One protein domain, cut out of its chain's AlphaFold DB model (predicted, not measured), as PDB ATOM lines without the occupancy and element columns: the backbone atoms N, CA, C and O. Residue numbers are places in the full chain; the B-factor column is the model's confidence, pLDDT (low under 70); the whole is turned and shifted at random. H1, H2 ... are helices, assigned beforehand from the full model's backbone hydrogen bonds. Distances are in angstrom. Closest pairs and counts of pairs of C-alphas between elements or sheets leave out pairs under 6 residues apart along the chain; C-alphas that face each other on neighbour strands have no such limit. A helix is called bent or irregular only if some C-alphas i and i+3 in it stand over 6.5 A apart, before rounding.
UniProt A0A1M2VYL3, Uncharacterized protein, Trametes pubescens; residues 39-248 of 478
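What this domain is: This is residues 39 to 248 of the 478 residues of an uncharacterized protein of Trametes pubescens (UniProt A0A1M2VYL3). Two long helical pairs make a V: the hairpin of H1 and H2 is one arm, H7 with H9 folding back along it is the other, and they meet where residues 42 to 47 of H1 pack on residues 182 to 189 of H7. H3 and the small H6 sit at the closed end of the V, H8 turns the chain at the far end of the H7 and H9 arm, and long links holding H4 and H5 lead out to the hairpin arm and back. The printed part has 210 residues with nine named helices, H1 to H9 in order, and no named strand; its class is all helix. It is only just loose, close to compact, with a radius of gyration of the C-alphas of 20.3 A, and an elongated outline of 67 by 44 by 36 A.

How they stand to each other: Start with H1, residues 42 to 65, and H2, residues 71 to 98: this helical hairpin touches at a shallow tilt of 22 degrees, opposite ways, with C-alphas 45 and 95 closest at 5.9 A. H3, residues 100 to 113, and H2 meet only through their link. Look next at the hub, H7, residues 177 to 210: H1 touches it at a steep tilt of 55 degrees, the same way, closest at C-alphas 43 and 185, 6.2 A. H3 touches H7 with residues 102 to 106 alone, at a steep tilt of 65 degrees; C-alphas 102 and 178 are closest at 5.3 A. H6, residues 171 to 174, touches H3, with C-alphas 106 and 173 closest at 5.4 A; H6 and H7 touch only at the corner, and only just, with 3 pairs of C-alphas within 8 A, the closest being 174 and 183 at 6.9 A. H9, residues 226 to 246, touches H7 at a shallow tilt of 21 degrees, opposite ways, closest at C-alphas 197 and 237, 5.7 A. The helix packing is part aligned, part crossed: two of four touching pairs with a tilt are shallow. H8, residues 214 to 223, is close to but not clearly touching H7, with C-alphas 208 and 221 closest at 7.2 A. H5, residues 149 to 156, is close to but not clearly touching H1, with C-alphas 60 and 155 closest at 6.9 A. H4, residues 126 to 131, touches no helix. Every O i to N i+4 pair is within hydrogen-bond range in H1, H3, H4 and H9, against 22 of 24 in H2, 3 of 4 in H5, 28 of 30 in H7 and 5 of 6 in H8; H6 is too short for one.

Where its parts are: Find C-alpha 42 at (31.689, 31.405, -26.435), where H1 begins its 34.9 A. H2 spans 41.0 A and H3 19.8 A. H7 spans 49.5 A from C-alpha 177 at (38.133, 37.794, -12.881); it has a kink of 26 degrees near residue 184 and is irregular, C-alphas 178 and 181 being 7.4 A apart. H9 spans 30.2 A and ends at C-alpha 246, (26.785, 27.654, -7.840).

The domain as a whole: The C-alphas of Lys 112 and Lys 215 are the two farthest apart, 67.4 A. The printed part has no cut; the links H3 to H4, H4 to H5 and H5 to H6 are long, and residues 112 to 117 stand free. The mean pLDDT of the printed part is 82.6, and residues 136 to 163 and 207 to 226 are under 70.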
ATOM      1  N   GLU A  39      34.335  29.320 -36.301       82.94
ATOM      2  CA  GLU A  39      34.763  29.648 -34.958       82.94
ATOM      3  C   GLU A  39      33.522  29.891 -34.092       82.94
ATOM      4  O   GLU A  39      32.913  30.956 -34.141       82.94
ATOM      5  N   TRP A  40      33.098  28.863 -33.348       90.50
ATOM      6  CA  TRP A  40      31.931  28.973 -32.486       90.50
ATOM      7  C   TRP A  40      32.203  30.042 -31.446       90.50
ATOM      8  O   TRP A  40      33.239  30.035 -30.765       90.50
ATOM      9  N   SER A  41      31.238  30.940 -31.286       94.81
ATOM     10  CA  SER A  41      31.279  31.920 -30.212       94.81
ATOM     11  C   SER A  41      31.293  31.214 -28.851       94.81
ATOM     12  O   SER A  41      30.878  30.057 -28.710       94.81
ATOM     13  N   LEU A  42      31.734  31.920 -27.807       94.38
ATOM     14  CA  LEU A  42      31.689  31.405 -26.435       94.38
ATOM     15  C   LEU A  42      30.274  30.942 -26.042       94.38
ATOM     16  O   LEU A  42      30.115  29.897 -25.415       94.38
ATOM     17  N   VAL A  43      29.251  31.701 -26.447       96.25
ATOM     18  CA  VAL A  43      27.840  31.417 -26.148       96.25
ATOM     19  C   VAL A  43      27.375  30.127 -26.820       96.25
ATOM     20  O   VAL A  43      26.824  29.259 -26.145       96.25
ATOM     21  N   GLU A  44      27.616  29.970 -28.123       94.94
ATOM     22  CA  GLU A  44      27.244  28.757 -28.866       94.94
ATOM     23  C   GLU A  44      27.981  27.533 -28.338       94.94
ATOM     24  O   GLU A  44      27.378  26.483 -28.123       94.94
ATOM     25  N   THR A  45      29.270  27.698 -28.049       93.50
ATOM     26  CA  THR A  45      30.099  26.638 -27.487       93.50
ATOM     27  C   THR A  45      29.565  26.187 -26.126       93.50
ATOM     28  O   THR A  45      29.407  24.990 -25.893       93.50
ATOM     29  N   MET A  46      29.227  27.117 -25.226       94.94
ATOM     30  CA  MET A  46      28.643  26.775 -23.923       94.94
ATOM     31  C   MET A  46      27.261  26.146 -24.039       94.94
ATOM     32  O   MET A  46      27.001  25.148 -23.370       94.94
ATOM     33  N   ARG A  47      26.398  26.680 -24.910       95.50
ATOM     34  CA  ARG A  47      25.083  26.090 -25.186       95.50
ATOM     35  C   ARG A  47      25.237  24.649 -25.660       95.50
ATOM     36  O   ARG A  47      24.527  23.767 -25.183       95.50
ATOM     37  N   ARG A  48      26.204  24.387 -26.545       93.81
ATOM     38  CA  ARG A  48      26.472  23.037 -27.036       93.81
ATOM     39  C   ARG A  48      26.997  22.111 -25.942       93.81
ATOM     40  O   ARG A  48      26.549  20.973 -25.865       93.81
ATOM     41  N   MET A  49      27.894  22.592 -25.085       94.00
ATOM     42  CA  MET A  49      28.399  21.819 -23.944       94.00
ATOM     43  C   MET A  49      27.298  21.482 -22.928       94.00
ATOM     44  O   MET A  49      27.279  20.365 -22.417       94.00
ATOM     45  N   ILE A  50      26.360  22.399 -22.672       93.81
ATOM     46  CA  ILE A  50      25.174  22.139 -21.838       93.81
ATOM     47  C   ILE A  50      24.278  21.075 -22.484       93.81
ATOM     48  O   ILE A  50      23.891  20.116 -21.819       93.81
ATOM     49  N   ALA A  51      24.003  21.190 -23.787       93.06
ATOM     50  CA  ALA A  51      23.210  20.196 -24.510       93.06
ATOM     51  C   ALA A  51      23.854  18.799 -24.461       93.06
ATOM     52  O   ALA A  51      23.170  17.810 -24.223       93.06
ATOM     53  N   LEU A  52      25.179  18.719 -24.612       92.19
ATOM     54  CA  LEU A  52      25.920  17.462 -24.495       92.19
ATOM     55  C   LEU A  52      25.921  16.900 -23.064       92.19
ATOM     56  O   LEU A  52      26.002  15.688 -22.889       92.19
ATOM     57  N   GLU A  53      25.833  17.737 -22.026       90.69
ATOM     58  CA  GLU A  53      25.650  17.258 -20.649       90.69
ATOM     59  C   GLU A  53      24.295  16.551 -20.480       90.69
ATOM     60  O   GLU A  53      24.253  15.477 -19.873       90.69
ATOM     61  N   LYS A  54      23.221  17.113 -21.058       89.94
ATOM     62  CA  LYS A  54      21.877  16.509 -21.074       89.94
ATOM     63  C   LYS A  54      21.851  15.213 -21.889       89.94
ATOM     64  O   LYS A  54      21.512  14.163 -21.349       89.94
ATOM     65  N   GLU A  55      22.344  15.254 -23.128       91.88
ATOM     66  CA  GLU A  55      22.425  14.084 -24.016       91.88
ATOM     67  C   GLU A  55      23.241  12.944 -23.383       91.88
ATOM     68  O   GLU A  55      22.873  11.775 -23.473       91.88
ATOM     69  N   ARG A  56      24.321  13.266 -22.657       90.19
ATOM     70  CA  ARG A  56      25.086  12.268 -21.899       90.19
ATOM     71  C   ARG A  56      24.242  11.586 -20.822       90.19
ATOM     72  O   ARG A  56      24.362  10.375 -20.654       90.19
ATOM     73  N   ALA A  57      23.455  12.342 -20.056       86.31
ATOM     74  CA  ALA A  57      22.601  11.777 -19.013       86.31
ATOM     75  C   ALA A  57      21.535  10.846 -19.615       86.31
ATOM     76  O   ALA A  57      21.386   9.714 -19.154       86.31
ATOM     77  N   GLU A  58      20.895  11.277 -20.704       90.12
ATOM     78  CA  GLU A  58      19.925  10.478 -21.464       90.12
ATOM     79  C   GLU A  58      20.550   9.199 -22.037       90.12
ATOM     80  O   GLU A  58      19.952   8.125 -21.972       90.12
ATOM     81  N   LEU A  59      21.778   9.273 -22.566       91.44
ATOM     82  CA  LEU A  59      22.492   8.104 -23.083       91.44
ATOM     83  C   LEU A  59      22.855   7.109 -21.982       91.44
ATOM     84  O   LEU A  59      22.750   5.907 -22.213       91.44
ATOM     85  N   ILE A  60      23.253   7.575 -20.796       88.12
ATOM     86  CA  ILE A  60      23.519   6.695 -19.647       88.12
ATOM     87  C   ILE A  60      22.250   5.941 -19.250       88.12
ATOM     88  O   ILE A  60      22.287   4.722 -19.073       88.12
ATOM     89  N   GLU A  61      21.123   6.644 -19.162       88.50
ATOM     90  CA  GLU A  61      19.833   6.023 -18.869       88.50
ATOM     91  C   GLU A  61      19.421   5.032 -19.969       88.50
ATOM     92  O   GLU A  61      19.001   3.911 -19.676       88.50
ATOM     93  N   ALA A  62      19.594   5.408 -21.240       90.62
ATOM     94  CA  ALA A  62      19.284   4.550 -22.378       90.62
ATOM     95  C   ALA A  62      20.134   3.273 -22.379       90.62
ATOM     96  O   ALA A  62      19.586   2.189 -22.566       90.62
ATOM     97  N   ILE A  63      21.440   3.373 -22.111       89.19
ATOM     98  CA  ILE A  63      22.339   2.218 -21.973       89.19
ATOM     99  C   ILE A  63      21.840   1.269 -20.878       89.19
ATOM    100  O   ILE A  63      21.834   0.055 -21.082       89.19
ATOM    101  N   GLY A  64      21.368   1.809 -19.750       87.56
ATOM    102  CA  GLY A  64      20.801   1.016 -18.657       87.56
ATOM    103  C   GLY A  64      19.535   0.233 -19.033       87.56
ATOM    104  O   GLY A  64      19.259  -0.796 -18.420       87.56
ATOM    105  N   LYS A  65      18.786   0.679 -20.053       92.12
ATOM    106  CA  LYS A  65      17.506   0.086 -20.486       92.12
ATOM    107  C   LYS A  65      17.611  -0.859 -21.692       92.12
ATOM    108  O   LYS A  65      16.626  -1.513 -22.026       92.12
ATOM    109  N   VAL A  66      18.758  -0.930 -22.369       93.31
ATOM    110  CA  VAL A  66      18.927  -1.737 -23.594       93.31
ATOM    111  C   VAL A  66      18.777  -3.233 -23.308       93.31
ATOM    112  O   VAL A  66      19.435  -3.779 -22.415       93.31
ATOM    113  N   ASN A  67      17.972  -3.938 -24.116       90.94
ATOM    114  CA  ASN A  67      17.890  -5.391 -24.040       90.94
ATOM    115  C   ASN A  67      19.157  -6.025 -24.628       90.94
ATOM    116  O   ASN A  67      19.354  -6.112 -25.842       90.94
ATOM    117  N   ARG A  68      19.998  -6.544 -23.735       86.25
ATOM    118  CA  ARG A  68      21.327  -7.086 -24.053       86.25
ATOM    119  C   ARG A  68      21.305  -8.288 -24.998       86.25
ATOM    120  O   ARG A  68      22.271  -8.500 -25.728       86.25
ATOM    121  N   SER A  69      20.215  -9.057 -25.013       90.44
ATOM    122  CA  SER A  69      20.071 -10.221 -25.902       90.44
ATOM    123  C   SER A  69      19.811  -9.835 -27.360       90.44
ATOM    124  O   SER A  69      20.050 -10.630 -28.270       90.44
ATOM    125  N   LYS A  70      19.359  -8.601 -27.611       95.38
ATOM    126  CA  LYS A  70      19.011  -8.130 -28.950       95.38
ATOM    127  C   LYS A  70      20.164  -7.347 -29.559       95.38
ATOM    128  O   LYS A  70      20.458  -6.216 -29.177       95.38
ATOM    129  N   LYS A  71      20.800  -7.939 -30.573       93.19
ATOM    130  CA  LYS A  71      21.891  -7.301 -31.325       93.19
ATOM    131  C   LYS A  71      21.491  -5.935 -31.901       93.19
ATOM    132  O   LYS A  71      22.254  -4.993 -31.760       93.19
ATOM    133  N   SER A  72      20.293  -5.810 -32.467       94.44
ATOM    134  CA  SER A  72      19.816  -4.552 -33.057       94.44
ATOM    135  C   SER A  72      19.734  -3.395 -32.054       94.44
ATOM    136  O   SER A  72      20.106  -2.275 -32.393       94.44
ATOM    137  N   GLU A  73      19.294  -3.649 -30.816       93.56
ATOM    138  CA  GLU A  73      19.242  -2.620 -29.767       93.56
ATOM    139  C   GLU A  73      20.654  -2.210 -29.315       93.56
ATOM    140  O   GLU A  73      20.920  -1.021 -29.126       93.56
ATOM    141  N   ARG A  74      21.584  -3.175 -29.221       91.62
ATOM    142  CA  ARG A  74      23.004  -2.908 -28.931       91.62
ATOM    143  C   ARG A  74      23.676  -2.082 -30.030       91.62
ATOM    144  O   ARG A  74      24.345  -1.097 -29.733       91.62
ATOM    145  N   ASP A  75      23.469  -2.436 -31.293       90.75
ATOM    146  CA  ASP A  75      24.053  -1.708 -32.425       90.75
ATOM    147  C   ASP A  75      23.503  -0.270 -32.486       90.75
ATOM    148  O   ASP A  75      24.257   0.687 -32.677       90.75
ATOM    149  N   ALA A  76      22.202  -0.089 -32.223       94.50
ATOM    150  CA  ALA A  76      21.567   1.225 -32.194       94.50
ATOM    151  C   ALA A  76      22.117   2.138 -31.082       94.50
ATOM    152  O   ALA A  76      22.369   3.321 -31.339       94.50
ATOM    153  N   ILE A  77      22.319   1.623 -29.861       93.88
ATOM    154  CA  ILE A  77      22.897   2.431 -28.774       93.88
ATOM    155  C   ILE A  77      24.370   2.750 -29.043       93.88
ATOM    156  O   ILE A  77      24.782   3.892 -28.844       93.88
ATOM    157  N   THR A  78      25.134   1.809 -29.603       90.31
ATOM    158  CA  THR A  78      26.525   2.047 -30.018       90.31
ATOM    159  C   THR A  78      26.614   3.171 -31.044       90.31
ATOM    160  O   THR A  78      27.390   4.108 -30.865       90.31
ATOM    161  N   MET A  79      25.760   3.164 -32.072       92.94
ATOM    162  CA  MET A  79      25.709   4.247 -33.061       92.94
ATOM    163  C   MET A  79      25.357   5.609 -32.444       92.94
ATOM    164  O   MET A  79      25.843   6.645 -32.907       92.94
ATOM    165  N   LYS A  80      24.498   5.647 -31.418       94.38
ATOM    166  CA  LYS A  80      24.201   6.892 -30.689       94.38
ATOM    167  C   LYS A  80      25.424   7.382 -29.907       94.38
ATOM    168  O   LYS A  80      25.765   8.555 -30.021       94.38
ATOM    169  N   VAL A  81      26.118   6.490 -29.200       91.00
ATOM    170  CA  VAL A  81      27.335   6.820 -28.439       91.00
ATOM    171  C   VAL A  81      28.450   7.333 -29.357       91.00
ATOM    172  O   VAL A  81      29.091   8.330 -29.031       91.00
ATOM    173  N   GLU A  82      28.666   6.724 -30.527       89.62
ATOM    174  CA  GLU A  82      29.685   7.214 -31.469       89.62
ATOM    175  C   GLU A  82      29.351   8.605 -32.023       89.62
ATOM    176  O   GLU A  82      30.220   9.479 -32.072       89.62
ATOM    177  N   ARG A  83      28.081   8.865 -32.371       92.25
ATOM    178  CA  ARG A  83      27.648  10.208 -32.795       92.25
ATOM    179  C   ARG A  83      27.868  11.246 -31.697       92.25
ATOM    180  O   ARG A  83      28.429  12.307 -31.975       92.25
ATOM    181  N   PHE A  84      27.502  10.913 -30.462       93.06
ATOM    182  CA  PHE A  84      27.754  11.757 -29.299       93.06
ATOM    183  C   PHE A  84      29.247  12.062 -29.136       93.06
ATOM    184  O   PHE A  84      29.624  13.219 -28.957       93.06
ATOM    185  N   ARG A  85      30.128  11.061 -29.266       89.38
ATOM    186  CA  ARG A  85      31.586  11.251 -29.157       89.38
ATOM    187  C   ARG A  85      32.129  12.219 -30.201       89.38
ATOM    188  O   ARG A  85      32.927  13.090 -29.851       89.38
ATOM    189  N   VAL A  86      31.716  12.085 -31.461       89.88
ATOM    190  CA  VAL A  86      32.143  12.997 -32.537       89.88
ATOM    191  C   VAL A  86      31.715  14.426 -32.212       89.88
ATOM    192  O   VAL A  86      32.534  15.346 -32.221       89.88
ATOM    193  N   GLN A  87      30.448  14.607 -31.842       90.69
ATOM    194  CA  GLN A  87      29.899  15.911 -31.485       90.69
ATOM    195  C   GLN A  87      30.579  16.525 -30.255       90.69
ATOM    196  O   GLN A  87      30.868  17.723 -30.235       90.69
ATOM    197  N   ALA A  88      30.873  15.703 -29.253       90.44
ATOM    198  CA  ALA A  88      31.574  16.113 -28.052       90.44
ATOM    199  C   ALA A  88      33.009  16.552 -28.329       90.44
ATOM    200  O   ALA A  88      33.441  17.566 -27.788       90.44
ATOM    201  N   ARG A  89      33.747  15.839 -29.189       88.88
ATOM    202  CA  ARG A  89      35.108  16.238 -29.585       88.88
ATOM    203  C   ARG A  89      35.109  17.601 -30.267       88.88
ATOM    204  O   ARG A  89      35.898  18.457 -29.883       88.88
ATOM    205  N   LEU A  90      34.198  17.825 -31.214       89.19
ATOM    206  CA  LEU A  90      34.072  19.114 -31.904       89.19
ATOM    207  C   LEU A  90      33.767  20.253 -30.920       89.19
ATOM    208  O   LEU A  90      34.443  21.282 -30.932       89.19
ATOM    209  N   ALA A  91      32.812  20.037 -30.012       90.19
ATOM    210  CA  ALA A  91      32.477  21.020 -28.990       90.19
ATOM    211  C   ALA A  91      33.632  21.280 -28.017       90.19
ATOM    212  O   ALA A  91      33.881  22.429 -27.663       90.19
ATOM    213  N   MET A  92      34.379  20.243 -27.637       89.00
ATOM    214  CA  MET A  92      35.545  20.357 -26.762       89.00
ATOM    215  C   MET A  92      36.693  21.139 -27.401       89.00
ATOM    216  O   MET A  92      37.339  21.917 -26.705       89.00
ATOM    217  N   VAL A  93      36.932  20.985 -28.707       89.62
ATOM    218  CA  VAL A  93      37.943  21.777 -29.430       89.62
ATOM    219  C   VAL A  93      37.569  23.260 -29.418       89.62
ATOM    220  O   VAL A  93      38.402  24.100 -29.077       89.62
ATOM    221  N   ALA A  94      36.309  23.593 -29.717       90.69
ATOM    222  CA  ALA A  94      35.821  24.970 -29.624       90.69
ATOM    223  C   ALA A  94      35.893  25.504 -28.182       90.69
ATOM    224  O   ALA A  94      36.384  26.607 -27.941       90.69
ATOM    225  N   TYR A  95      35.493  24.692 -27.201       91.06
ATOM    226  CA  TYR A  95      35.551  25.031 -25.777       91.06
ATOM    227  C   TYR A  95      36.980  25.299 -25.305       91.06
ATOM    228  O   TYR A  95      37.218  26.247 -24.552       91.06
ATOM    229  N   GLY A  96      37.926  24.504 -25.812       90.56
ATOM    230  CA  GLY A  96      39.363  24.585 -25.577       90.56
ATOM    231  C   GLY A  96      39.965  25.955 -25.863       90.56
ATOM    232  O   GLY A  96      40.864  26.391 -25.146       90.56
ATOM    233  N   LYS A  97      39.422  26.665 -26.855       92.00
ATOM    234  CA  LYS A  97      39.872  28.010 -27.231       92.00
ATOM    235  C   LYS A  97      39.430  29.077 -26.233       92.00
ATOM    236  O   LYS A  97      40.142  30.055 -26.026       92.00
ATOM    237  N   HIS A  98      38.275  28.888 -25.593       93.06
ATOM    238  CA  HIS A  98      37.635  29.948 -24.816       93.06
ATOM    239  C   HIS A  98      37.867  29.854 -23.309       93.06
ATOM    240  O   HIS A  98      38.165  30.867 -22.673       93.06
ATOM    241  N   VAL A  99      37.685  28.673 -22.704       92.81
ATOM    242  CA  VAL A  99      37.604  28.548 -21.234       92.81
ATOM    243  C   VAL A  99      38.875  27.994 -20.585       92.81
ATOM    244  O   VAL A  99      39.321  28.597 -19.606       92.81
ATOM    245  N   PRO A 100      39.526  26.927 -21.087       92.38
ATOM    246  CA  PRO A 100      40.741  26.408 -20.460       92.38
ATOM    247  C   PRO A 100      41.869  27.432 -20.257       92.38
ATOM    248  O   PRO A 100      42.446  27.426 -19.170       92.38
ATOM    249  N   PRO A 101      42.149  28.382 -21.178       94.69
ATOM    250  CA  PRO A 101      43.144  29.429 -20.922       94.69
ATOM    251  C   PRO A 101      42.806  30.281 -19.686       94.69
ATOM    252  O   PRO A 101      43.678  30.569 -18.861       94.69
ATOM    253  N   LYS A 102      41.520  30.617 -19.507       95.44
ATOM    254  CA  LYS A 102      41.001  31.376 -18.355       95.44
ATOM    255  C   LYS A 102      41.118  30.565 -17.057       95.44
ATOM    256  O   LYS A 102      41.501  31.113 -16.020       95.44
ATOM    257  N   VAL A 103      40.860  29.255 -17.118       93.31
ATOM    258  CA  VAL A 103      41.012  28.321 -15.985       93.31
ATOM    259  C   VAL A 103      42.474  28.181 -15.573       93.31
ATOM    260  O   VAL A 103      42.777  28.286 -14.387       93.31
ATOM    261  N   VAL A 104      43.395  28.003 -16.525       93.44
ATOM    262  CA  VAL A 104      44.839  27.909 -16.254       93.44
ATOM    263  C   VAL A 104      45.348  29.191 -15.599       93.44
ATOM    264  O   VAL A 104      46.081  29.136 -14.610       93.44
ATOM    265  N   GLN A 105      44.920  30.357 -16.091       95.69
ATOM    266  CA  GLN A 105      45.255  31.638 -15.474       95.69
ATOM    267  C   GLN A 105      44.742  31.722 -14.028       95.69
ATOM    268  O   GLN A 105      45.505  32.058 -13.120       95.69
ATOM    269  N   ALA A 106      43.470  31.387 -13.799       95.12
ATOM    270  CA  ALA A 106      42.862  31.392 -12.471       95.12
ATOM    271  C   ALA A 106      43.549  30.407 -11.511       95.12
ATOM    272  O   ALA A 106      43.815  30.745 -10.356       95.12
ATOM    273  N   HIS A 107      43.894  29.213 -11.998       93.12
ATOM    274  CA  HIS A 107      44.574  28.173 -11.230       93.12
ATOM    275  C   HIS A 107      45.981  28.589 -10.834       93.12
ATOM    276  O   HIS A 107      46.332  28.489  -9.662       93.12
ATOM    277  N   ASN A 108      46.758  29.151 -11.758       94.00
ATOM    278  CA  ASN A 108      48.093  29.663 -11.459       94.00
ATOM    279  C   ASN A 108      48.052  30.780 -10.405       94.00
ATOM    280  O   ASN A 108      48.891  30.815  -9.502       94.00
ATOM    281  N   THR A 109      47.056  31.670 -10.470       95.06
ATOM    282  CA  THR A 109      46.835  32.698  -9.442       95.06
ATOM    283  C   THR A 109      46.471  32.075  -8.092       95.06
ATOM    284  O   THR A 109      47.023  32.470  -7.063       95.06
ATOM    285  N   ALA A 110      45.584  31.078  -8.078       91.94
ATOM    286  CA  ALA A 110      45.190  30.368  -6.865       91.94
ATOM    287  C   ALA A 110      46.363  29.595  -6.243       91.94
ATOM    288  O   ALA A 110      46.584  29.696  -5.040       91.94
ATOM    289  N   LYS A 111      47.170  28.902  -7.056       92.75
ATOM    290  CA  LYS A 111      48.356  28.141  -6.633       92.75
ATOM    291  C   LYS A 111      49.402  29.033  -5.964       92.75
ATOM    292  O   LYS A 111      49.989  28.623  -4.971       92.75
ATOM    293  N   LYS A 112      49.587  30.268  -6.444       93.38
ATOM    294  CA  LYS A 112      50.469  31.257  -5.793       93.38
ATOM    295  C   LYS A 112      49.966  31.684  -4.411       93.38
ATOM    296  O   LYS A 112      50.778  31.937  -3.530       93.38
ATOM    297  N   ARG A 113      48.646  31.780  -4.219       91.94
ATOM    298  CA  ARG A 113      48.032  32.194  -2.944       91.94
ATOM    299  C   ARG A 113      47.902  31.044  -1.944       91.94
ATOM    300  O   ARG A 113      48.053  31.260  -0.749       91.94
ATOM    301  N   LEU A 114      47.601  29.841  -2.430       90.56
ATOM    302  CA  LEU A 114      47.267  28.657  -1.636       90.56
ATOM    303  C   LEU A 114      48.040  27.425  -2.153       90.56
ATOM    304  O   LEU A 114      47.433  26.489  -2.685       90.56
ATOM    305  N   PRO A 115      49.377  27.388  -2.009       86.81
ATOM    306  CA  PRO A 115      50.212  26.351  -2.624       86.81
ATOM    307  C   PRO A 115      49.858  24.938  -2.141       86.81
ATOM    308  O   PRO A 115      49.760  24.015  -2.946       86.81
ATOM    309  N   ASN A 116      49.552  24.784  -0.848       88.62
ATOM    310  CA  ASN A 116      49.231  23.490  -0.227       88.62
ATOM    311  C   ASN A 116      47.834  22.951  -0.595       88.62
ATOM    312  O   ASN A 116      47.512  21.811  -0.267       88.62
ATOM    313  N   GLN A 117      46.987  23.757  -1.243       84.56
ATOM    314  CA  GLN A 117      45.615  23.383  -1.614       84.56
ATOM    315  C   GLN A 117      45.407  23.320  -3.134       84.56
ATOM    316  O   GLN A 117      44.350  22.886  -3.583       84.56
ATOM    317  N   ALA A 118      46.403  23.701  -3.937       78.00
ATOM    318  CA  ALA A 118      46.264  23.925  -5.376       78.00
ATOM    319  C   ALA A 118      45.679  22.740  -6.169       78.00
ATOM    320  O   ALA A 118      44.936  22.959  -7.127       78.00
ATOM    321  N   SER A 119      45.964  21.496  -5.773       76.81
ATOM    322  CA  SER A 119      45.416  20.292  -6.419       76.81
ATOM    323  C   SER A 119      43.925  20.076  -6.133       76.81
ATOM    324  O   SER A 119      43.206  19.535  -6.968       76.81
ATOM    325  N   ARG A 120      43.429  20.544  -4.980       81.38
ATOM    326  CA  ARG A 120      42.012  20.454  -4.584       81.38
ATOM    327  C   ARG A 120      41.157  21.589  -5.149       81.38
ATOM    328  O   ARG A 120      39.935  21.489  -5.125       81.38
ATOM    329  N   LEU A 121      41.795  22.651  -5.647       82.69
ATOM    330  CA  LEU A 121      41.144  23.882  -6.095       82.69
ATOM    331  C   LEU A 121      40.732  23.874  -7.572       82.69
ATOM    332  O   LEU A 121      40.187  24.868  -8.030       82.69
ATOM    333  N   VAL A 122      40.980  22.811  -8.343       83.06
ATOM    334  CA  VAL A 122      40.544  22.772  -9.752       83.06
ATOM    335  C   VAL A 122      39.045  22.490  -9.824       83.06
ATOM    336  O   VAL A 122      38.271  23.288 -10.351       83.06
ATOM    337  N   TRP A 123      38.622  21.381  -9.227       89.00
ATOM    338  CA  TRP A 123      37.261  20.875  -9.346       89.00
ATOM    339  C   TRP A 123      36.415  21.212  -8.124       89.00
ATOM    340  O   TRP A 123      36.899  21.237  -6.989       89.00
ATOM    341  N   ARG A 124      35.122  21.433  -8.363       88.62
ATOM    342  CA  ARG A 124      34.120  21.576  -7.309       88.62
ATOM    343  C   ARG A 124      34.090  20.303  -6.466       88.62
ATOM    344  O   ARG A 124      34.020  19.198  -6.998       88.62
ATOM    345  N   ASN A 125      34.106  20.457  -5.149       87.19
ATOM    346  CA  ASN A 125      34.082  19.346  -4.203       87.19
ATOM    347  C   ASN A 125      33.057  19.608  -3.082       87.19
ATOM    348  O   ASN A 125      32.408  20.655  -3.043       87.19
ATOM    349  N   LYS A 126      32.869  18.635  -2.181       86.25
ATOM    350  CA  LYS A 126      31.877  18.737  -1.095       86.25
ATOM    351  C   LYS A 126      32.176  19.888  -0.126       86.25
ATOM    352  O   LYS A 126      31.243  20.494   0.394       86.25
ATOM    353  N   ASP A 127      33.449  20.191   0.109       86.94
ATOM    354  CA  ASP A 127      33.860  21.281   0.997       86.94
ATOM    355  C   ASP A 127      33.589  22.642   0.350       86.94
ATOM    356  O   ASP A 127      33.045  23.529   1.003       86.94
ATOM    357  N   ASP A 128      33.857  22.769  -0.952       88.44
ATOM    358  CA  ASP A 128      33.531  23.950  -1.756       88.44
ATOM    359  C   ASP A 128      32.026  24.232  -1.769       88.44
ATOM    360  O   ASP A 128      31.598  25.369  -1.577       88.44
ATOM    361  N   ASN A 129      31.210  23.186  -1.936       87.56
ATOM    362  CA  ASN A 129      29.755  23.305  -1.891       87.56
ATOM    363  C   ASN A 129      29.284  23.838  -0.534       87.56
ATOM    364  O   ASN A 129      28.535  24.816  -0.494       87.56
ATOM    365  N   ARG A 130      29.780  23.255   0.566       87.00
ATOM    366  CA  ARG A 130      29.467  23.717   1.926       87.00
ATOM    367  C   ARG A 130      29.895  25.166   2.147       87.00
ATOM    368  O   ARG A 130      29.115  25.954   2.668       87.00
ATOM    369  N   ALA A 131      31.093  25.537   1.696       86.06
ATOM    370  CA  ALA A 131      31.592  26.910   1.778       86.06
ATOM    371  C   ALA A 131      30.761  27.903   0.943       86.06
ATOM    372  O   ALA A 131      30.721  29.091   1.252       86.06
ATOM    373  N   CYS A 132      30.079  27.428  -0.103       83.06
ATOM    374  CA  CYS A 132      29.146  28.218  -0.907       83.06
ATOM    375  C   CYS A 132      27.709  28.224  -0.358       83.06
ATOM    376  O   CYS A 132      26.822  28.746  -1.032       83.06
ATOM    377  N   GLY A 133      27.451  27.634   0.816       84.50
ATOM    378  CA  GLY A 133      26.098  27.517   1.367       84.50
ATOM    379  C   GLY A 133      25.192  26.574   0.570       84.50
ATOM    380  O   GLY A 133      23.979  26.597   0.739       84.50
ATOM    381  N   LEU A 134      25.757  25.742  -0.309       82.00
ATOM    382  CA  LEU A 134      25.009  24.679  -0.963       82.00
ATOM    383  C   LEU A 134      24.881  23.558   0.067       82.00
ATOM    384  O   LEU A 134      25.889  22.966   0.466       82.00
ATOM    385  N   GLY A 135      23.657  23.306   0.535       72.19
ATOM    386  CA  GLY A 135      23.372  22.214   1.465       72.19
ATOM    387  C   GLY A 135      23.802  20.852   0.908       72.19
ATOM    388  O   GLY A 135      24.309  20.740  -0.212       72.19
ATOM    389  N   ALA A 136      23.583  19.784   1.681       59.50
ATOM    390  CA  ALA A 136      23.698  18.417   1.177       59.50
ATOM    391  C   ALA A 136      22.593  18.174   0.136       59.50
ATOM    392  O   ALA A 136      21.568  17.572   0.431       59.50
ATOM    393  N   HIS A 137      22.760  18.724  -1.063       54.69
ATOM    394  CA  HIS A 137      21.786  18.554  -2.116       54.69
ATOM    395  C   HIS A 137      21.837  17.095  -2.576       54.69
ATOM    396  O   HIS A 137      22.917  16.609  -2.940       54.69
ATOM    397  N   PRO A 138      20.693  16.390  -2.569       43.84
ATOM    398  CA  PRO A 138      20.567  15.190  -3.370       43.84
ATOM    399  C   PRO A 138      20.700  15.610  -4.840       43.84
ATOM    400  O   PRO A 138      20.556  16.782  -5.177       43.84
ATOM    401  N   MET A 139      20.950  14.659  -5.727       46.19
ATOM    402  CA  MET A 139      21.125  14.868  -7.169       46.19
ATOM    403  C   MET A 139      22.553  15.218  -7.608       46.19
ATOM    404  O   MET A 139      22.822  16.149  -8.367       46.19
ATOM    405  N   ALA A 140      23.484  14.319  -7.289       42.19
ATOM    406  CA  ALA A 140      24.144  13.716  -8.440       42.19
ATOM    407  C   ALA A 140      23.028  13.009  -9.223       42.19
ATOM    408  O   ALA A 140      22.391  12.130  -8.645       42.19
ATOM    409  N   LEU A 141      22.733  13.435 -10.461       45.19
ATOM    410  CA  LEU A 141      21.971  12.611 -11.407       45.19
ATOM    411  C   LEU A 141      22.552  11.208 -11.274       45.19
ATOM    412  O   LEU A 141      23.752  11.044 -11.502       45.19
ATOM    413  N   GLY A 142      21.765  10.290 -10.713       35.94
ATOM    414  CA  GLY A 142      22.258   9.036 -10.166       35.94
ATOM    415  C   GLY A 142      22.971   8.259 -11.255       35.94
ATOM    416  O   GLY A 142      22.333   7.586 -12.054       35.94
ATOM    417  N   VAL A 143      24.299   8.365 -11.304       39.50
ATOM    418  CA  VAL A 143      25.108   7.472 -12.118       39.50
ATOM    419  C   VAL A 143      25.096   6.164 -11.351       39.50
ATOM    420  O   VAL A 143      25.906   5.951 -10.451       39.50
ATOM    421  N   VAL A 144      24.095   5.336 -11.645       40.72
ATOM    422  CA  VAL A 144      24.085   3.941 -11.227       40.72
ATOM    423  C   VAL A 144      25.371   3.341 -11.782       40.72
ATOM    424  O   VAL A 144      25.633   3.428 -12.985       40.72
ATOM    425  N   ALA A 145      26.220   2.825 -10.896       42.00
ATOM    426  CA  ALA A 145      27.400   2.094 -11.320       42.00
ATOM    427  C   ALA A 145      26.919   0.906 -12.166       42.00
ATOM    428  O   ALA A 145      26.097   0.112 -11.717       42.00
ATOM    429  N   LEU A 146      27.348   0.853 -13.425       46.97
ATOM    430  CA  LEU A 146      27.065  -0.280 -14.298       46.97
ATOM    431  C   LEU A 146      28.095  -1.368 -13.972       46.97
ATOM    432  O   LEU A 146      29.287  -1.138 -14.155       46.97
ATOM    433  N   ASP A 147      27.639  -2.529 -13.504       46.66
ATOM    434  CA  ASP A 147      28.490  -3.644 -13.049       46.66
ATOM    435  C   ASP A 147      29.060  -4.522 -14.191       46.66
ATOM    436  O   ASP A 147      29.526  -5.630 -13.943       46.66
ATOM    437  N   ASP A 148      29.015  -4.077 -15.453       55.62
ATOM    438  CA  ASP A 148      29.291  -4.927 -16.625       55.62
ATOM    439  C   ASP A 148      30.353  -4.317 -17.558       55.62
ATOM    440  O   ASP A 148      30.162  -3.198 -18.039       55.62
ATOM    441  N   GLU A 149      31.451  -5.036 -17.829       57.59
ATOM    442  CA  GLU A 149      32.666  -4.522 -18.496       57.59
ATOM    443  C   GLU A 149      32.412  -3.940 -19.902       57.59
ATOM    444  O   GLU A 149      32.977  -2.895 -20.244       57.59
ATOM    445  N   ASP A 150      31.523  -4.539 -20.699       54.38
ATOM    446  CA  ASP A 150      31.275  -4.101 -22.083       54.38
ATOM    447  C   ASP A 150      30.512  -2.764 -22.148       54.38
ATOM    448  O   ASP A 150      30.816  -1.880 -22.956       54.38
ATOM    449  N   LEU A 151      29.532  -2.573 -21.259       58.16
ATOM    450  CA  LEU A 151      28.796  -1.307 -21.135       58.16
ATOM    451  C   LEU A 151      29.568  -0.283 -20.295       58.16
ATOM    452  O   LEU A 151      29.408   0.925 -20.497       58.16
ATOM    453  N   TYR A 152      30.455  -0.747 -19.412       59.50
ATOM    454  CA  TYR A 152      31.418   0.089 -18.705       59.50
ATOM    455  C   TYR A 152      32.369   0.777 -19.688       59.50
ATOM    456  O   TYR A 152      32.621   1.973 -19.546       59.50
ATOM    457  N   GLY A 153      32.813   0.083 -20.744       62.09
ATOM    458  CA  GLY A 153      33.605   0.678 -21.827       62.09
ATOM    459  C   GLY A 153      32.881   1.824 -22.549       62.09
ATOM    460  O   GLY A 153      33.462   2.888 -22.786       62.09
ATOM    461  N   LEU A 154      31.584   1.658 -22.842       60.34
ATOM    462  CA  LEU A 154      30.767   2.717 -23.452       60.34
ATOM    463  C   LEU A 154      30.546   3.894 -22.494       60.34
ATOM    464  O   LEU A 154      30.711   5.044 -22.904       60.34
ATOM    465  N   ASN A 155      30.258   3.643 -21.217       62.47
ATOM    466  CA  ASN A 155      30.077   4.704 -20.224       62.47
ATOM    467  C   ASN A 155      31.383   5.470 -19.934       62.47
ATOM    468  O   ASN A 155      31.403   6.703 -19.976       62.47
ATOM    469  N   GLY A 156      32.489   4.744 -19.744       61.28
ATOM    470  CA  GLY A 156      33.829   5.296 -19.518       61.28
ATOM    471  C   GLY A 156      34.286   6.205 -20.660       61.28
ATOM    472  O   GLY A 156      34.909   7.243 -20.443       61.28
ATOM    473  N   SER A 157      33.880   5.887 -21.892       58.78
ATOM    474  CA  SER A 157      34.196   6.703 -23.068       58.78
ATOM    475  C   SER A 157      33.469   8.057 -23.135       58.78
ATOM    476  O   SER A 157      33.900   8.947 -23.868       58.78
ATOM    477  N   MET A 158      32.379   8.233 -22.377       69.25
ATOM    478  CA  MET A 158      31.587   9.471 -22.334       69.25
ATOM    479  C   MET A 158      31.982  10.395 -21.169       69.25
ATOM    480  O   MET A 158      31.390  11.464 -21.002       69.25
ATOM    481  N   GLU A 159      32.946  10.014 -20.325       62.88
ATOM    482  CA  GLU A 159      33.214  10.678 -19.038       62.88
ATOM    483  C   GLU A 159      33.713  12.128 -19.111       62.88
ATOM    484  O   GLU A 159      33.659  12.839 -18.106       62.88
ATOM    485  N   ASN A 160      34.140  12.606 -20.279       62.94
ATOM    486  CA  ASN A 160      34.823  13.893 -20.365       62.94
ATOM    487  C   ASN A 160      33.886  15.084 -20.619       62.94
ATOM    488  O   ASN A 160      34.153  16.174 -20.140       62.94
ATOM    489  N   VAL A 161      32.749  14.924 -21.290       59.66
ATOM    490  CA  VAL A 161      32.052  16.078 -21.901       59.66
ATOM    491  C   VAL A 161      31.401  17.023 -20.878       59.66
ATOM    492  O   VAL A 161      31.490  18.238 -21.005       59.66
ATOM    493  N   GLY A 162      30.811  16.489 -19.804       57.91
ATOM    494  CA  GLY A 162      30.105  17.293 -18.792       57.91
ATOM    495  C   GLY A 162      30.988  17.878 -17.681       57.91
ATOM    496  O   GLY A 162      30.485  18.601 -16.822       57.91
ATOM    497  N   ARG A 163      32.292  17.562 -17.639       65.81
ATOM    498  CA  ARG A 163      33.168  17.972 -16.522       65.81
ATOM    499  C   ARG A 163      33.661  19.410 -16.628       65.81
ATOM    500  O   ARG A 163      34.122  19.948 -15.630       65.81
ATOM    501  N   TYR A 164      33.541  20.044 -17.791       80.50
ATOM    502  CA  TYR A 164      34.292  21.267 -18.065       80.50
ATOM    503  C   TYR A 164      33.517  22.568 -17.911       80.50
ATOM    504  O   TYR A 164      34.161  23.603 -17.958       80.50
ATOM    505  N   LEU A 165      32.194  22.559 -17.711       92.62
ATOM    506  CA  LEU A 165      31.421  23.801 -17.561       92.62
ATOM    507  C   LEU A 165      31.871  24.628 -16.335       92.62
ATOM    508  O   LEU A 165      32.269  24.038 -15.325       92.62
ATOM    509  N   PRO A 166      31.788  25.977 -16.374       95.56
ATOM    510  CA  PRO A 166      32.155  26.837 -15.244       95.56
ATOM    511  C   PRO A 166      31.583  26.392 -13.883       95.56
ATOM    512  O   PRO A 166      32.294  26.428 -12.875       95.56
ATOM    513  N   SER A 167      30.342  25.897 -13.848       94.06
ATOM    514  CA  SER A 167      29.662  25.356 -12.659       94.06
ATOM    515  C   SER A 167      30.323  24.113 -12.033       94.06
ATOM    516  O   SER A 167      29.992  23.747 -10.898       94.06
ATOM    517  N   LYS A 168      31.262  23.458 -12.727       92.31
ATOM    518  CA  LYS A 168      32.007  22.279 -12.247       92.31
ATOM    519  C   LYS A 168      33.371  22.613 -11.643       92.31
ATOM    520  O   LYS A 168      33.922  21.777 -10.925       92.31
ATOM    521  N   TYR A 169      33.916  23.808 -11.877       92.69
ATOM    522  CA  TYR A 169      35.164  24.232 -11.231       92.69
ATOM    523  C   TYR A 169      34.925  24.686  -9.795       92.69
ATOM    524  O   TYR A 169      33.823  25.101  -9.435       92.69
ATOM    525  N   HIS A 170      35.974  24.648  -8.977       94.00
ATOM    526  CA  HIS A 170      35.948  25.146  -7.604       94.00
ATOM    527  C   HIS A 170      35.607  26.646  -7.548       94.00
ATOM    528  O   HIS A 170      35.983  27.410  -8.444       94.00
ATOM    529  N   SER A 171      34.958  27.108  -6.474       94.94
ATOM    530  CA  SER A 171      34.553  28.516  -6.313       94.94
ATOM    531  C   SER A 171      35.697  29.522  -6.490       94.94
ATOM    532  O   SER A 171      35.499  30.547  -7.131       94.94
ATOM    533  N   VAL A 172      36.898  29.232  -5.981       94.62
ATOM    534  CA  VAL A 172      38.115  30.050  -6.150       94.62
ATOM    535  C   VAL A 172      38.451  30.303  -7.623       94.62
ATOM    536  O   VAL A 172      38.766  31.433  -7.988       94.62
ATOM    537  N   ILE A 173      38.362  29.276  -8.473       95.31
ATOM    538  CA  ILE A 173      38.601  29.395  -9.919       95.31
ATOM    539  C   ILE A 173      37.443  30.139 -10.570       95.31
ATOM    540  O   ILE A 173      37.651  31.095 -11.313       95.31
ATOM    541  N   ARG A 174      36.212  29.737 -10.245       95.75
ATOM    542  CA  ARG A 174      34.981  30.291 -10.815       95.75
ATOM    543  C   ARG A 174      34.822  31.790 -10.540       95.75
ATOM    544  O   ARG A 174      34.403  32.530 -11.417       95.75
ATOM    545  N   ARG A 175      35.195  32.252  -9.343       95.75
ATOM    546  CA  ARG A 175      35.144  33.666  -8.924       95.75
ATOM    547  C   ARG A 175      36.337  34.494  -9.417       95.75
ATOM    548  O   ARG A 175      36.407  35.686  -9.128       95.75
ATOM    549  N   HIS A 176      37.296  33.892 -10.121       97.50
ATOM    550  CA  HIS A 176      38.441  34.624 -10.649       97.50
ATOM    551  C   HIS A 176      38.003  35.585 -11.774       97.50
ATOM    552  O   HIS A 176      37.217  35.177 -12.629       97.50
ATOM    553  N   PRO A 177      38.546  36.818 -11.865       98.00
ATOM    554  CA  PRO A 177      38.133  37.794 -12.881       98.00
ATOM    555  C   PRO A 177      38.217  37.281 -14.326       98.00
ATOM    556  O   PRO A 177      37.328  37.546 -15.124       98.00
ATOM    557  N   ALA A 178      39.238  36.479 -14.649       97.00
ATOM    558  CA  ALA A 178      39.375  35.870 -15.978       97.00
ATOM    559  C   ALA A 178      38.200  34.946 -16.356       97.00
ATOM    560  O   ALA A 178      37.915  34.780 -17.536       97.00
ATOM    561  N   MET A 179      37.509  34.359 -15.372       97.56
ATOM    562  CA  MET A 179      36.363  33.469 -15.580       97.56
ATOM    563  C   MET A 179      35.021  34.212 -15.630       97.56
ATOM    564  O   MET A 179      34.018  33.591 -15.972       97.56
ATOM    565  N   ALA A 180      34.980  35.515 -15.330       97.62
ATOM    566  CA  ALA A 180      33.735  36.262 -15.132       97.62
ATOM    567  C   ALA A 180      32.778  36.177 -16.332       97.62
ATOM    568  O   ALA A 180      31.599  35.874 -16.164       97.62
ATOM    569  N   GLU A 181      33.293  36.374 -17.546       97.62
ATOM    570  CA  GLU A 181      32.501  36.271 -18.776       97.62
ATOM    571  C   GLU A 181      31.964  34.849 -18.992       97.62
ATOM    572  O   GLU A 181      30.784  34.666 -19.273       97.62
ATOM    573  N   ALA A 182      32.810  33.832 -18.807       97.12
ATOM    574  CA  ALA A 182      32.427  32.435 -18.992       97.12
ATOM    575  C   ALA A 182      31.325  32.019 -18.002       97.12
ATOM    576  O   ALA A 182      30.348  31.378 -18.379       97.12
ATOM    577  N   VAL A 183      31.452  32.439 -16.743       97.69
ATOM    578  CA  VAL A 183      30.436  32.217 -15.706       97.69
ATOM    579  C   VAL A 183      29.139  32.950 -16.034       97.69
ATOM    580  O   VAL A 183      28.069  32.366 -15.889       97.69
ATOM    581  N   ALA A 184      29.213  34.199 -16.502       97.81
ATOM    582  CA  ALA A 184      28.034  34.977 -16.871       97.81
ATOM    583  C   ALA A 184      27.276  34.363 -18.059       97.81
ATOM    584  O   ALA A 184      26.047  34.340 -18.050       97.81
ATOM    585  N   VAL A 185      27.993  33.844 -19.060       97.94
ATOM    586  CA  VAL A 185      27.383  33.159 -20.209       97.94
ATOM    587  C   VAL A 185      26.692  31.869 -19.771       97.94
ATOM    588  O   VAL A 185      25.524  31.684 -20.108       97.94
ATOM    589  N   GLU A 186      27.357  31.005 -18.993       97.19
ATOM    590  CA  GLU A 186      26.706  29.789 -18.483       97.19
ATOM    591  C   GLU A 186      25.480  30.152 -17.640       97.19
ATOM    592  O   GLU A 186      24.410  29.593 -17.860       97.19
ATOM    593  N   ARG A 187      25.604  31.126 -16.729       97.25
ATOM    594  CA  ARG A 187      24.497  31.577 -15.879       97.25
ATOM    595  C   ARG A 187      23.280  31.982 -16.706       97.25
ATOM    596  O   ARG A 187      22.208  31.448 -16.461       97.25
ATOM    597  N   LYS A 188      23.450  32.836 -17.719       97.56
ATOM    598  CA  LYS A 188      22.347  33.270 -18.595       97.56
ATOM    599  C   LYS A 188      21.693  32.115 -19.351       97.56
ATOM    600  O   LYS A 188      20.481  32.108 -19.532       97.56
ATOM    601  N   LEU A 189      22.482  31.139 -19.804       97.31
ATOM    602  CA  LEU A 189      21.940  29.954 -20.472       97.31
ATOM    603  C   LEU A 189      21.098  29.114 -19.502       97.31
ATOM    604  O   LEU A 189      19.996  28.711 -19.857       97.31
ATOM    605  N   ARG A 190      21.575  28.916 -18.267       96.75
ATOM    606  CA  ARG A 190      20.833  28.201 -17.215       96.75
ATOM    607  C   ARG A 190      19.592  28.955 -16.735       96.75
ATOM    608  O   ARG A 190      18.602  28.317 -16.411       96.75
ATOM    609  N   GLU A 191      19.635  30.286 -16.698       95.69
ATOM    610  CA  GLU A 191      18.476  31.146 -16.403       95.69
ATOM    611  C   GLU A 191      17.372  30.946 -17.452       95.69
ATOM    612  O   GLU A 191      16.203  30.828 -17.093       95.69
ATOM    613  N   GLY A 192      17.744  30.822 -18.733       95.44
ATOM    614  CA  GLY A 192      16.825  30.444 -19.812       95.44
ATOM    615  C   GLY A 192      16.181  29.074 -19.584       95.44
ATOM    616  O   GLY A 192      14.961  28.985 -19.544       95.44
ATOM    617  N   GLU A 193      16.989  28.035 -19.331       95.25
ATOM    618  CA  GLU A 193      16.469  26.686 -19.037       95.25
ATOM    619  C   GLU A 193      15.546  26.680 -17.803       95.25
ATOM    620  O   GLU A 193      14.528  25.992 -17.784       95.25
ATOM    621  N   ALA A 194      15.879  27.460 -16.770       93.50
ATOM    622  CA  ALA A 194      15.078  27.546 -15.552       93.50
ATOM    623  C   ALA A 194      13.737  28.250 -15.797       93.50
ATOM    624  O   ALA A 194      12.722  27.827 -15.248       93.50
ATOM    625  N   ASN A 195      13.719  29.287 -16.641       93.50
ATOM    626  CA  ASN A 195      12.486  29.953 -17.059       93.50
ATOM    627  C   ASN A 195      11.586  29.004 -17.857       93.50
ATOM    628  O   ASN A 195      10.384  28.955 -17.606       93.50
ATOM    629  N   ASP A 196      12.160  28.227 -18.774       91.94
ATOM    630  CA  ASP A 196      11.409  27.255 -19.573       91.94
ATOM    631  C   ASP A 196      10.797  26.157 -18.685       91.94
ATOM    632  O   ASP A 196       9.622  25.806 -18.841       91.94
ATOM    633  N   ALA A 197      11.550  25.669 -17.692       89.94
ATOM    634  CA  ALA A 197      11.053  24.708 -16.710       89.94
ATOM    635  C   ALA A 197       9.916  25.294 -15.851       89.94
ATOM    636  O   ALA A 197       8.871  24.661 -15.700       89.94
ATOM    637  N   LEU A 198      10.062  26.525 -15.342       89.06
ATOM    638  CA  LEU A 198       9.003  27.207 -14.581       89.06
ATOM    639  C   LEU A 198       7.742  27.443 -15.418       89.06
ATOM    640  O   LEU A 198       6.636  27.186 -14.944       89.06
ATOM    641  N   ASN A 199       7.894  27.886 -16.666       86.81
ATOM    642  CA  ASN A 199       6.772  28.064 -17.585       86.81
ATOM    643  C   ASN A 199       6.051  26.737 -17.830       86.81
ATOM    644  O   ASN A 199       4.825  26.689 -17.780       86.81
ATOM    645  N   THR A 200       6.801  25.649 -18.011       85.62
ATOM    646  CA  THR A 200       6.225  24.309 -18.163       85.62
ATOM    647  C   THR A 200       5.453  23.886 -16.911       85.62
ATOM    648  O   THR A 200       4.342  23.371 -17.036       85.62
ATOM    649  N   LEU A 201       5.976  24.148 -15.706       85.19
ATOM    650  CA  LEU A 201       5.250  23.894 -14.453       85.19
ATOM    651  C   LEU A 201       3.954  24.708 -14.365       85.19
ATOM    652  O   LEU A 201       2.930  24.165 -13.955       85.19
ATOM    653  N   HIS A 202       3.973  25.979 -14.774       81.62
ATOM    654  CA  HIS A 202       2.765  26.805 -14.831       81.62
ATOM    655  C   HIS A 202       1.736  26.233 -15.814       81.62
ATOM    656  O   HIS A 202       0.582  26.047 -15.443       81.62
ATOM    657  N   THR A 203       2.149  25.851 -17.024       79.31
ATOM    658  CA  THR A 203       1.235  25.261 -18.016       79.31
ATOM    659  C   THR A 203       0.644  23.928 -17.550       79.31
ATOM    660  O   THR A 203      -0.553  23.697 -17.710       79.31
ATOM    661  N   LEU A 204       1.448  23.045 -16.947       79.75
ATOM    662  CA  LEU A 204       0.953  21.772 -16.398       79.75
ATOM    663  C   LEU A 204      -0.047  22.000 -15.259       79.75
ATOM    664  O   LEU A 204      -1.046  21.286 -15.154       79.75
ATOM    665  N   ARG A 205       0.194  23.024 -14.439       76.00
ATOM    666  CA  ARG A 205      -0.714  23.449 -13.376       76.00
ATOM    667  C   ARG A 205      -2.043  23.963 -13.937       76.00
ATOM    668  O   ARG A 205      -3.088  23.561 -13.436       76.00
ATOM    669  N   ASP A 206      -2.019  24.782 -14.982       74.19
ATOM    670  CA  ASP A 206      -3.237  25.308 -15.608       74.19
ATOM    671  C   ASP A 206      -4.073  24.187 -16.245       74.19
ATOM    672  O   ASP A 206      -5.283  24.112 -16.026       74.19
ATOM    673  N   LEU A 207      -3.427  23.237 -16.934       69.19
ATOM    674  CA  LEU A 207      -4.090  22.039 -17.470       69.19
ATOM    675  C   LEU A 207      -4.735  21.192 -16.366       69.19
ATOM    676  O   LEU A 207      -5.836  20.667 -16.535       69.19
ATOM    677  N   ARG A 208      -4.078  21.085 -15.205       67.38
ATOM    678  CA  ARG A 208      -4.610  20.357 -14.047       67.38
ATOM    679  C   ARG A 208      -5.897  20.986 -13.497       67.38
ATOM    680  O   ARG A 208      -6.700  20.242 -12.923       67.38
ATOM    681  N   TYR A 209      -6.068  22.302 -13.643       66.12
ATOM    682  CA  TYR A 209      -7.272  23.039 -13.236       66.12
ATOM    683  C   TYR A 209      -8.356  23.076 -14.303       66.12
ATOM    684  O   TYR A 209      -9.530  23.087 -13.950       66.12
ATOM    685  N   ALA A 210      -7.980  23.064 -15.580       63.66
ATOM    686  CA  ALA A 210      -8.935  23.067 -16.684       63.66
ATOM    687  C   ALA A 210      -9.725  21.749 -16.804       63.66
ATOM    688  O   ALA A 210     -10.820  21.741 -17.362       63.66
ATOM    689  N   ALA A 211      -9.208  20.635 -16.271       57.50
ATOM    690  CA  ALA A 211      -9.934  19.369 -16.238       57.50
ATOM    691  C   ALA A 211     -11.113  19.438 -15.240       57.50
ATOM    692  O   ALA A 211     -10.923  19.316 -14.027       57.50
ATOM    693  N   ALA A 212     -12.324  19.659 -15.755       42.34
ATOM    694  CA  ALA A 212     -13.558  19.746 -14.979       42.34
ATOM    695  C   ALA A 212     -13.950  18.395 -14.339       42.34
ATOM    696  O   ALA A 212     -13.876  17.343 -14.973       42.34
ATOM    697  N   GLY A 213     -14.416  18.438 -13.085       52.59
ATOM    698  CA  GLY A 213     -15.010  17.299 -12.374       52.59
ATOM    699  C   GLY A 213     -14.003  16.319 -11.731       52.59
ATOM    700  O   GLY A 213     -13.030  15.925 -12.369       52.59
ATOM    701  N   PRO A 214     -14.225  15.838 -10.487       54.31
ATOM    702  CA  PRO A 214     -13.285  14.949  -9.782       54.31
ATOM    703  C   PRO A 214     -12.974  13.626 -10.500       54.31
ATOM    704  O   PRO A 214     -11.866  13.112 -10.364       54.31
ATOM    705  N   LYS A 215     -13.939  13.076 -11.253       53.38
ATOM    706  CA  LYS A 215     -13.803  11.787 -11.956       53.38
ATOM    707  C   LYS A 215     -13.098  11.935 -13.312       53.38
ATOM    708  O   LYS A 215     -12.091  11.275 -13.533       53.38
ATOM    709  N   HIS A 216     -13.536  12.877 -14.151       50.16
ATOM    710  CA  HIS A 216     -12.881  13.173 -15.434       50.16
ATOM    711  C   HIS A 216     -11.467  13.734 -15.260       50.16
ATOM    712  O   HIS A 216     -10.567  13.405 -16.025       50.16
ATOM    713  N   ALA A 217     -11.223  14.517 -14.207       51.81
ATOM    714  CA  ALA A 217      -9.891  15.024 -13.928       51.81
ATOM    715  C   ALA A 217      -8.892  13.926 -13.542       51.81
ATOM    716  O   ALA A 217      -7.710  14.113 -13.794       51.81
ATOM    717  N   HIS A 218      -9.312  12.816 -12.924       54.88
ATOM    718  CA  HIS A 218      -8.392  11.720 -12.594       54.88
ATOM    719  C   HIS A 218      -8.000  10.935 -13.850       54.88
ATOM    720  O   HIS A 218      -6.811  10.760 -14.103       54.88
ATOM    721  N   GLU A 219      -8.982  10.545 -14.665       55.31
ATOM    722  CA  GLU A 219      -8.764   9.787 -15.905       55.31
ATOM    723  C   GLU A 219      -7.937  10.589 -16.918       55.31
ATOM    724  O   GLU A 219      -6.911  10.104 -17.385       55.31
ATOM    725  N   VAL A 220      -8.271  11.864 -17.148       55.22
ATOM    726  CA  VAL A 220      -7.508  12.741 -18.056       55.22
ATOM    727  C   VAL A 220      -6.090  13.009 -17.532       55.22
ATOM    728  O   VAL A 220      -5.150  13.113 -18.317       55.22
ATOM    729  N   LYS A 221      -5.879  13.097 -16.210       58.19
ATOM    730  CA  LYS A 221      -4.530  13.294 -15.630       58.19
ATOM    731  C   LYS A 221      -3.655  12.054 -15.736       58.19
ATOM    732  O   LYS A 221      -2.444  12.195 -15.930       58.19
ATOM    733  N   GLU A 222      -4.248  10.877 -15.570       60.31
ATOM    734  CA  GLU A 222      -3.560   9.593 -15.674       60.31
ATOM    735  C   GLU A 222      -3.241   9.269 -17.141       60.31
ATOM    736  O   GLU A 222      -2.105   8.909 -17.452       60.31
ATOM    737  N   GLU A 223      -4.179   9.539 -18.053       57.50
ATOM    738  CA  GLU A 223      -4.013   9.359 -19.499       57.50
ATOM    739  C   GLU A 223      -2.999  10.346 -20.105       57.50
ATOM    740  O   GLU A 223      -2.161   9.960 -20.922       57.50
ATOM    741  N   LEU A 224      -2.987  11.606 -19.650       60.00
ATOM    742  CA  LEU A 224      -2.005  12.609 -20.089       60.00
ATOM    743  C   LEU A 224      -0.654  12.518 -19.356       60.00
ATOM    744  O   LEU A 224       0.271  13.268 -19.683       60.00
ATOM    745  N   GLY A 225      -0.520  11.647 -18.349       65.31
ATOM    746  CA  GLY A 225       0.715  11.487 -17.571       65.31
ATOM    747  C   GLY A 225       1.189  12.771 -16.871       65.31
ATOM    748  O   GLY A 225       2.388  12.936 -16.629       65.31
ATOM    749  N   VAL A 226       0.267  13.690 -16.555       69.81
ATOM    750  CA  VAL A 226       0.567  15.059 -16.086       69.81
ATOM    751  C   VAL A 226       1.400  15.041 -14.808       69.81
ATOM    752  O   VAL A 226       2.372  15.782 -14.713       69.81
ATOM    753  N   ASN A 227       1.079  14.151 -13.862       71.94
ATOM    754  CA  ASN A 227       1.798  14.050 -12.587       71.94
ATOM    755  C   ASN A 227       3.263  13.632 -12.786       71.94
ATOM    756  O   ASN A 227       4.164  14.245 -12.226       71.94
ATOM    757  N   LYS A 228       3.515  12.630 -13.641       78.94
ATOM    758  CA  LYS A 228       4.878  12.162 -13.923       78.94
ATOM    759  C   LYS A 228       5.713  13.261 -14.582       78.94
ATOM    760  O   LYS A 228       6.859  13.479 -14.202       78.94
ATOM    761  N   LYS A 229       5.120  13.976 -15.541       80.44
ATOM    762  CA  LYS A 229       5.779  15.096 -16.218       80.44
ATOM    763  C   LYS A 229       6.023  16.270 -15.266       80.44
ATOM    764  O   LYS A 229       7.065  16.907 -15.348       80.44
ATOM    765  N   GLU A 230       5.096  16.551 -14.352       82.75
ATOM    766  CA  GLU A 230       5.264  17.580 -13.319       82.75
ATOM    767  C   GLU A 230       6.466  17.263 -12.416       82.75
ATOM    768  O   GLU A 230       7.307  18.135 -12.194       82.75
ATOM    769  N   ASP A 231       6.593  16.016 -11.959       83.44
ATOM    770  CA  ASP A 231       7.713  15.574 -11.122       83.44
ATOM    771  C   ASP A 231       9.056  15.650 -11.864       83.44
ATOM    772  O   ASP A 231      10.042  16.148 -11.315       83.44
ATOM    773  N   GLU A 232       9.104  15.230 -13.132       85.88
ATOM    774  CA  GLU A 232      10.298  15.350 -13.981       85.88
ATOM    775  C   GLU A 232      10.744  16.816 -14.133       85.88
ATOM    776  O   GLU A 232      11.922  17.135 -13.945       85.88
ATOM    777  N   VAL A 233       9.805  17.734 -14.394       87.25
ATOM    778  CA  VAL A 233      10.111  19.164 -14.558       87.25
ATOM    779  C   VAL A 233      10.508  19.812 -13.226       87.25
ATOM    780  O   VAL A 233      11.410  20.651 -13.202       87.25
ATOM    781  N   LYS A 234       9.911  19.408 -12.094       87.94
ATOM    782  CA  LYS A 234      10.354  19.848 -10.756       87.94
ATOM    783  C   LYS A 234      11.800  19.445 -10.503       87.94
ATOM    784  O   LYS A 234      12.600  20.279 -10.078       87.94
ATOM    785  N   VAL A 235      12.147  18.190 -10.781       87.94
ATOM    786  CA  VAL A 235      13.516  17.674 -10.638       87.94
ATOM    787  C   VAL A 235      14.495  18.482 -11.496       87.94
ATOM    788  O   VAL A 235      15.537  18.907 -10.986       87.94
ATOM    789  N   GLU A 236      14.152  18.757 -12.758       89.25
ATOM    790  CA  GLU A 236      14.975  19.594 -13.639       89.25
ATOM    791  C   GLU A 236      15.137  21.016 -13.084       89.25
ATOM    792  O   GLU A 236      16.264  21.504 -12.949       89.25
ATOM    793  N   TYR A 237      14.039  21.665 -12.687       91.94
ATOM    794  CA  TYR A 237      14.067  23.010 -12.119       91.94
ATOM    795  C   TYR A 237      14.929  23.083 -10.852       91.94
ATOM    796  O   TYR A 237      15.768  23.975 -10.707       91.94
ATOM    797  N   HIS A 238      14.782  22.119  -9.943       90.00
ATOM    798  CA  HIS A 238      15.596  22.031  -8.734       90.00
ATOM    799  C   HIS A 238      17.085  21.930  -9.040       90.00
ATOM    800  O   HIS A 238      17.899  22.628  -8.425       90.00
ATOM    801  N   TRP A 239      17.447  21.086 -10.003       89.94
ATOM    802  CA  TRP A 239      18.826  20.933 -10.440       89.94
ATOM    803  C   TRP A 239      19.379  22.226 -11.059       89.94
ATOM    804  O   TRP A 239      20.470  22.671 -10.680       89.94
ATOM    805  N   LEU A 240      18.609  22.882 -11.932       93.00
ATOM    806  CA  LEU A 240      18.966  24.174 -12.527       93.00
ATOM    807  C   LEU A 240      19.159  25.249 -11.455       93.00
ATOM    808  O   LEU A 240      20.166  25.958 -11.465       93.00
ATOM    809  N   ARG A 241      18.263  25.316 -10.468       91.69
ATOM    810  CA  ARG A 241      18.362  26.246  -9.338       91.69
ATOM    811  C   ARG A 241      19.658  26.051  -8.551       91.69
ATOM    812  O   ARG A 241      20.321  27.027  -8.199       91.69
ATOM    813  N   VAL A 242      20.067  24.804  -8.302       90.75
ATOM    814  CA  VAL A 242      21.354  24.500  -7.649       90.75
ATOM    815  C   VAL A 242      22.529  24.994  -8.496       90.75
ATOM    816  O   VAL A 242      23.455  25.602  -7.955       90.75
ATOM    817  N   LEU A 243      22.504  24.782  -9.814       92.75
ATOM    818  CA  LEU A 243      23.544  25.300 -10.709       92.75
ATOM    819  C   LEU A 243      23.591  26.829 -10.725       92.75
ATOM    820  O   LEU A 243      24.679  27.402 -10.668       92.75
ATOM    821  N   LEU A 244      22.441  27.500 -10.731       95.00
ATOM    822  CA  LEU A 244      22.370  28.956 -10.646       95.00
ATOM    823  C   LEU A 244      22.975  29.468  -9.335       95.00
ATOM    824  O   LEU A 244      23.784  30.399  -9.362       95.00
ATOM    825  N   ARG A 245      22.697  28.813  -8.198       93.25
ATOM    826  CA  ARG A 245      23.350  29.132  -6.912       93.25
ATOM    827  C   ARG A 245      24.868  28.963  -6.988       93.25
ATOM    828  O   ARG A 245      25.616  29.834  -6.546       93.25
ATOM    829  N   VAL A 246      25.347  27.876  -7.600       93.44
ATOM    830  CA  VAL A 246      26.785  27.654  -7.840       93.44
ATOM    831  C   VAL A 246      27.383  28.817  -8.643       93.44
ATOM    832  O   VAL A 246      28.476  29.291  -8.315       93.44
ATOM    833  N   LEU A 247      26.665  29.300  -9.658       94.88
ATOM    834  CA  LEU A 247      27.054  30.399 -10.547       94.88
ATOM    835  C   LEU A 247      26.831  31.803  -9.943       94.88
ATOM    836  O   LEU A 247      27.068  32.804 -10.618       94.88
ATOM    837  N   GLY A 248      26.455  31.892  -8.663       93.00
ATOM    838  CA  GLY A 248      26.370  33.148  -7.915       93.00
ATOM    839  C   GLY A 248      24.974  33.768  -7.835       93.00
ATOM    840  O   GLY A 248      24.869  34.960  -7.549       93.00
TER     841      GLY A 248